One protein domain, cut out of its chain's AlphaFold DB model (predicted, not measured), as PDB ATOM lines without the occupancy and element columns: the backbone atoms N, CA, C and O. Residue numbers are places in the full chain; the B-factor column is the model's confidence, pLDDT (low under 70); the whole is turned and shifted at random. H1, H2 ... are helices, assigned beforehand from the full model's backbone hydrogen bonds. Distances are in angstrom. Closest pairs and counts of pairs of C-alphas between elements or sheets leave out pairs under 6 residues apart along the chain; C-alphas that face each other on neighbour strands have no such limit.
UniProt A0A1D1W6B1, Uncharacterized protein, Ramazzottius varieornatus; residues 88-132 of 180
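Overview. This is residues 88 to 132 of the 180 residues of an uncharacterized protein of Ramazzottius varieornatus (UniProt A0A1D1W6B1). A long helix, H2, makes the length of an open, elongated frame; H1 turns off at a corner at one end and H3 at a corner at the other. The printed part has 45 residues with three named helices, H1, H2 and H3 in chain order, and no named strand; its class is all helix. It is only just extended, close to loose, with a radius of gyration of the C-alphas of 14.5 A and spans of 38 by 20 by 15 A.

Along the chain. H1, residues 88 to 96, begins at C-alpha 88 (4.816, 4.011, 31.359). H2, residues 100 to 116, measures 24.4 A from first to last C-alpha. H3, residues 119 to 129, measures 15.3 A and ends at C-alpha 129 (3.441, 35.837, 14.130).

Arrangement. H1 and H2 are close but not clearly touching; their closest C-alphas, of Ala 96 and Ile 102, are 7.5 A apart. Their lines are about perpendicular, at 82 degrees. H2, with residues 115 to 116 alone, only just touches H3, with 3 pairs of C-alphas within 8 A, and only at the corner; the closest C-alphas, of Phe 116 and Arg 122, are 5.2 A apart. These lines are about perpendicular, at 80 degrees. H1 and H3 are apart. In H1, H2 and H3 every O i to N i+4 pair is within hydrogen-bond range.

Size, cuts and confidence. The C-alphas farthest apart, of Leu 88 and Glu 127, are 39.5 A apart. The printed part has no cut, and both links are tight. The model's confidence is under 70 at residues 131 to 132.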
ATOM      1  N   LEU A  88       5.938   4.708  32.007       80.38
ATOM      2  CA  LEU A  88       4.816   4.011  31.359       80.38
ATOM      3  C   LEU A  88       4.108   4.908  30.349       80.38
ATOM      4  O   LEU A  88       3.852   4.466  29.234       80.38
ATOM      5  N   VAL A  89       3.831   6.160  30.712       84.31
ATOM      6  CA  VAL A  89       3.174   7.123  29.819       84.31
ATOM      7  C   VAL A  89       4.020   7.357  28.570       84.31
ATOM      8  O   VAL A  89       3.507   7.261  27.459       84.31
ATOM      9  N   ILE A  90       5.330   7.570  28.729       84.00
ATOM     10  CA  ILE A  90       6.250   7.716  27.592       84.00
ATOM     11  C   ILE A  90       6.242   6.458  26.715       84.00
ATOM     12  O   ILE A  90       6.245   6.569  25.490       84.00
ATOM     13  N   LEU A  91       6.197   5.263  27.309       83.00
ATOM     14  CA  LEU A  91       6.135   4.010  26.557       83.00
ATOM     15  C   LEU A  91       4.816   3.862  25.780       83.00
ATOM     16  O   LEU A  91       4.833   3.445  24.626       83.00
ATOM     17  N   VAL A  92       3.684   4.240  26.379       87.25
ATOM     18  CA  VAL A  92       2.376   4.251  25.707       87.25
ATOM     19  C   VAL A  92       2.380   5.232  24.538       87.25
ATOM     20  O   VAL A  92       1.961   4.867  23.443       87.25
ATOM     21  N   ILE A  93       2.908   6.444  24.736       85.62
ATOM     22  CA  ILE A  93       3.052   7.440  23.667       85.62
ATOM     23  C   ILE A  93       3.947   6.896  22.552       85.62
ATOM     24  O   ILE A  93       3.593   7.006  21.381       85.62
ATOM     25  N   LYS A  94       5.074   6.265  22.902       86.56
ATOM     26  CA  LYS A  94       5.982   5.647  21.932       86.56
ATOM     27  C   LYS A  94       5.259   4.609  21.072       86.56
ATOM     28  O   LYS A  94       5.414   4.632  19.860       86.56
ATOM     29  N   ASN A  95       4.446   3.750  21.676       87.19
ATOM     30  CA  ASN A  95       3.664   2.766  20.926       87.19
ATOM     31  C   ASN A  95       2.567   3.435  20.084       87.19
ATOM     32  O   ASN A  95       2.314   3.026  18.956       87.19
ATOM     33  N   ALA A  96       1.924   4.491  20.594       87.94
ATOM     34  CA  ALA A  96       0.909   5.224  19.844       87.94
ATOM     35  C   ALA A  96       1.485   5.863  18.567       87.94
ATOM     36  O   ALA A  96       0.830   5.852  17.528       87.94
ATOM     37  N   VAL A  97       2.723   6.368  18.605       88.00
ATOM     38  CA  VAL A  97       3.375   6.944  17.415       88.00
ATOM     39  C   VAL A  97       3.868   5.903  16.403       88.00
ATOM     40  O   VAL A  97       4.270   6.293  15.310       88.00
ATOM     41  N   GLU A  98       3.812   4.603  16.713       88.38
ATOM     42  CA  GLU A  98       4.073   3.531  15.736       88.38
ATOM     43  C   GLU A  98       2.898   3.323  14.768       88.38
ATOM     44  O   GLU A  98       3.056   2.690  13.724       88.38
ATOM     45  N   VAL A  99       1.723   3.890  15.062       92.81
ATOM     46  CA  VAL A  99       0.597   3.900  14.125       92.81
ATOM     47  C   VAL A  99       0.950   4.777  12.924       92.81
ATOM     48  O   VAL A  99       1.232   5.965  13.069       92.81
ATOM     49  N   GLU A 100       0.876   4.206  11.721       92.31
ATOM     50  CA  GLU A 100       1.360   4.828  10.479       92.31
ATOM     51  C   GLU A 100       0.836   6.258  10.256       92.31
ATOM     52  O   GLU A 100       1.594   7.153   9.880       92.31
ATOM     53  N   CYS A 101      -0.455   6.509  10.500       92.19
ATOM     54  CA  CYS A 101      -1.035   7.843  10.320       92.19
ATOM     55  C   CYS A 101      -0.465   8.874  11.311       92.19
ATOM     56  O   CYS A 101      -0.197  10.011  10.921       92.19
ATOM     57  N   ILE A 102      -0.216   8.468  12.559       89.62
ATOM     58  CA  ILE A 102       0.387   9.308  13.600       89.62
ATOM     59  C   ILE A 102       1.863   9.547  13.277       89.62
ATOM     60  O   ILE A 102       2.336  10.681  13.355       89.62
ATOM     61  N   GLN A 103       2.574   8.510  12.835       90.06
ATOM     62  CA  GLN A 103       3.969   8.612  12.420       90.06
ATOM     63  C   GLN A 103       4.143   9.590  11.250       90.06
ATOM     64  O   GLN A 103       5.038  10.436  11.277       90.06
ATOM     65  N   LYS A 104       3.267   9.513  10.238       91.62
ATOM     66  CA  LYS A 104       3.248  10.439   9.098       91.62
ATOM     67  C   LYS A 104       2.993  11.873   9.548       91.62
ATOM     68  O   LYS A 104       3.767  12.756   9.191       91.62
ATOM     69  N   PHE A 105       1.965  12.095  10.367       91.38
ATOM     70  CA  PHE A 105       1.666  13.414  10.924       91.38
ATOM     71  C   PHE A 105       2.867  13.997  11.680       91.38
ATOM     72  O   PHE A 105       3.301  15.112  11.389       91.38
ATOM     73  N   TYR A 106       3.458  13.224  12.593       86.56
ATOM     74  CA  TYR A 106       4.631  13.655  13.351       86.56
ATOM     75  C   TYR A 106       5.838  13.918  12.441       86.56
ATOM     76  O   TYR A 106       6.591  14.868  12.653       86.56
ATOM     77  N   GLY A 107       6.003  13.115  11.387       90.00
ATOM     78  CA  GLY A 107       7.002  13.327  10.345       90.00
ATOM     79  C   GLY A 107       6.848  14.678   9.646       90.00
ATOM     80  O   GLY A 107       7.840  15.393   9.499       90.00
ATOM     81  N   GLU A 108       5.628  15.062   9.266       93.44
ATOM     82  CA  GLU A 108       5.355  16.369   8.654       93.44
ATOM     83  C   GLU A 108       5.599  17.527   9.629       93.44
ATOM     84  O   GLU A 108       6.292  18.485   9.281       93.44
ATOM     85  N   VAL A 109       5.137  17.418  10.879       91.44
ATOM     86  CA  VAL A 109       5.410  18.426  11.920       91.44
ATOM     87  C   VAL A 109       6.917  18.595  12.139       91.44
ATOM     88  O   VAL A 109       7.414  19.718  12.205       91.44
ATOM     89  N   ASN A 110       7.675  17.497  12.179       89.50
ATOM     90  CA  ASN A 110       9.126  17.537  12.340       89.50
ATOM     91  C   ASN A 110       9.824  18.176  11.125       89.50
ATOM     92  O   ASN A 110      10.771  18.944  11.292       89.50
ATOM     93  N   LYS A 111       9.352  17.927   9.896       92.25
ATOM     94  CA  LYS A 111       9.862  18.615   8.695       92.25
ATOM     95  C   LYS A 111       9.638  20.123   8.780       92.25
ATOM     96  O   LYS A 111      10.564  20.878   8.493       92.25
ATOM     97  N   ILE A 112       8.451  20.555   9.209       89.12
ATOM     98  CA  ILE A 112       8.130  21.974   9.415       89.12
ATOM     99  C   ILE A 112       9.044  22.572  10.489       89.12
ATOM    100  O   ILE A 112       9.674  23.603  10.256       89.12
ATOM    101  N   GLY A 113       9.192  21.894  11.631       86.25
ATOM    102  CA  GLY A 113      10.083  22.320  12.711       86.25
ATOM    103  C   GLY A 113      11.532  22.473  12.244       86.25
ATOM    104  O   GLY A 113      12.151  23.509  12.468       86.25
ATOM    105  N   LYS A 114      12.060  21.495  11.499       87.88
ATOM    106  CA  LYS A 114      13.403  21.567  10.900       87.88
ATOM    107  C   LYS A 114      13.532  22.694   9.881       87.88
ATOM    108  O   LYS A 114      14.559  23.369   9.844       87.88
ATOM    109  N   TYR A 115      12.507  22.914   9.061       87.44
ATOM    110  CA  TYR A 115      12.492  24.008   8.098       87.44
ATOM    111  C   TYR A 115      12.633  25.354   8.817       87.44
ATOM    112  O   TYR A 115      13.558  26.106   8.512       87.44
ATOM    113  N   PHE A 116      11.803  25.625   9.826       85.00
ATOM    114  CA  PHE A 116      11.853  26.868  10.605       85.00
ATOM    115  C   PHE A 116      12.966  26.921  11.660       85.00
ATOM    116  O   PHE A 116      13.207  27.979  12.232       85.00
ATOM    117  N   GLY A 117      13.697  25.828  11.885       80.81
ATOM    118  CA  GLY A 117      14.831  25.795  12.808       80.81
ATOM    119  C   GLY A 117      15.999  26.696  12.391       80.81
ATOM    120  O   GLY A 117      16.747  27.142  13.260       80.81
ATOM    121  N   ALA A 118      16.134  27.004  11.094       86.06
ATOM    122  CA  ALA A 118      17.196  27.872  10.583       86.06
ATOM    123  C   ALA A 118      17.002  29.344  11.010       86.06
ATOM    124  O   ALA A 118      15.879  29.843  10.888       86.06
ATOM    125  N   PRO A 119      18.072  30.072  11.395       79.69
ATOM    126  CA  PRO A 119      17.975  31.404  12.004       79.69
ATOM    127  C   PRO A 119      17.121  32.398  11.209       79.69
ATOM    128  O   PRO A 119      16.189  32.986  11.746       79.69
ATOM    129  N   ASN A 120      17.352  32.510   9.897       83.88
ATOM    130  CA  ASN A 120      16.637  33.469   9.046       83.88
ATOM    131  C   ASN A 120      15.125  33.194   8.988       83.88
ATOM    132  O   ASN A 120      14.318  34.118   8.960       83.88
ATOM    133  N   ARG A 121      14.734  31.915   8.976       83.69
ATOM    134  CA  ARG A 121      13.324  31.507   8.912       83.69
ATOM    135  C   ARG A 121      12.664  31.553  10.286       83.69
ATOM    136  O   ARG A 121      11.482  31.870  10.367       83.69
ATOM    137  N   ARG A 122      13.428  31.300  11.351       80.12
ATOM    138  CA  ARG A 122      12.993  31.484  12.738       80.12
ATOM    139  C   ARG A 122      12.684  32.955  13.023       80.12
ATOM    140  O   ARG A 122      11.602  33.244  13.518       80.12
ATOM    141  N   ASN A 123      13.576  33.866  12.633       81.19
ATOM    142  CA  ASN A 123      13.387  35.312  12.803       81.19
ATOM    143  C   ASN A 123      12.156  35.804  12.033       81.19
ATOM    144  O   ASN A 123      11.298  36.455  12.617       81.19
ATOM    145  N   PHE A 124      12.000  35.388  10.771       84.06
ATOM    146  CA  PHE A 124      10.796  35.687   9.991       84.06
ATOM    147  C   PHE A 124       9.510  35.204  10.682       84.06
ATOM    148  O   PHE A 124       8.514  35.926  10.719       84.06
ATOM    149  N   LEU A 125       9.518  33.995  11.257       80.06
ATOM    150  CA  LEU A 125       8.368  33.448  11.982       80.06
ATOM    151  C   LEU A 125       8.035  34.281  13.237       80.06
ATOM    152  O   LEU A 125       6.863  34.527  13.520       80.06
ATOM    153  N   GLN A 126       9.056  34.737  13.969       76.75
ATOM    154  CA  GLN A 126       8.903  35.583  15.158       76.75
ATOM    155  C   GLN A 126       8.376  36.975  14.810       76.75
ATOM    156  O   GLN A 126       7.453  37.454  15.459       76.75
ATOM    157  N   GLU A 127       8.910  37.593  13.758       83.06
ATOM    158  CA  GLU A 127       8.475  38.907  13.278       83.06
ATOM    159  C   GLU A 127       7.043  38.876  12.730       83.06
ATOM    160  O   GLU A 127       6.268  39.798  12.971       83.06
ATOM    161  N   THR A 128       6.668  37.803  12.025       83.38
ATOM    162  CA  THR A 128       5.357  37.699  11.364       83.38
ATOM    163  C   THR A 128       4.234  37.330  12.332       83.38
ATOM    164  O   THR A 128       3.132  37.866  12.228       83.38
ATOM    165  N   PHE A 129       4.484  36.403  13.262       80.44
ATOM    166  CA  PHE A 129       3.441  35.837  14.130       80.44
ATOM    167  C   PHE A 129       3.589  36.221  15.606       80.44
ATOM    168  O   PHE A 129       2.777  35.797  16.424       80.44
ATOM    169  N   GLY A 130       4.622  36.989  15.968       72.38
ATOM    170  CA  GLY A 130       4.892  37.367  17.355       72.38
ATOM    171  C   GLY A 130       5.214  36.172  18.254       72.38
ATOM    172  O   GLY A 130       5.014  36.259  19.463       72.38
ATOM    173  N   CYS A 131       5.662  35.048  17.677       59.53
ATOM    174  CA  CYS A 131       5.941  33.831  18.434       59.53
ATOM    175  C   CYS A 131       7.062  34.122  19.445       59.53
ATOM    176  O   CYS A 131       8.171  34.465  19.020       59.53
ATOM    177  N   PRO A 132       6.800  34.032  20.761       60.59
ATOM    178  CA  PRO A 132       7.823  34.281  21.764       60.59
ATOM    179  C   PRO A 132       9.024  33.358  21.531       60.59
ATOM    180  O   PRO A 132       8.848  32.168  21.265       60.59
TER     181      PRO A 132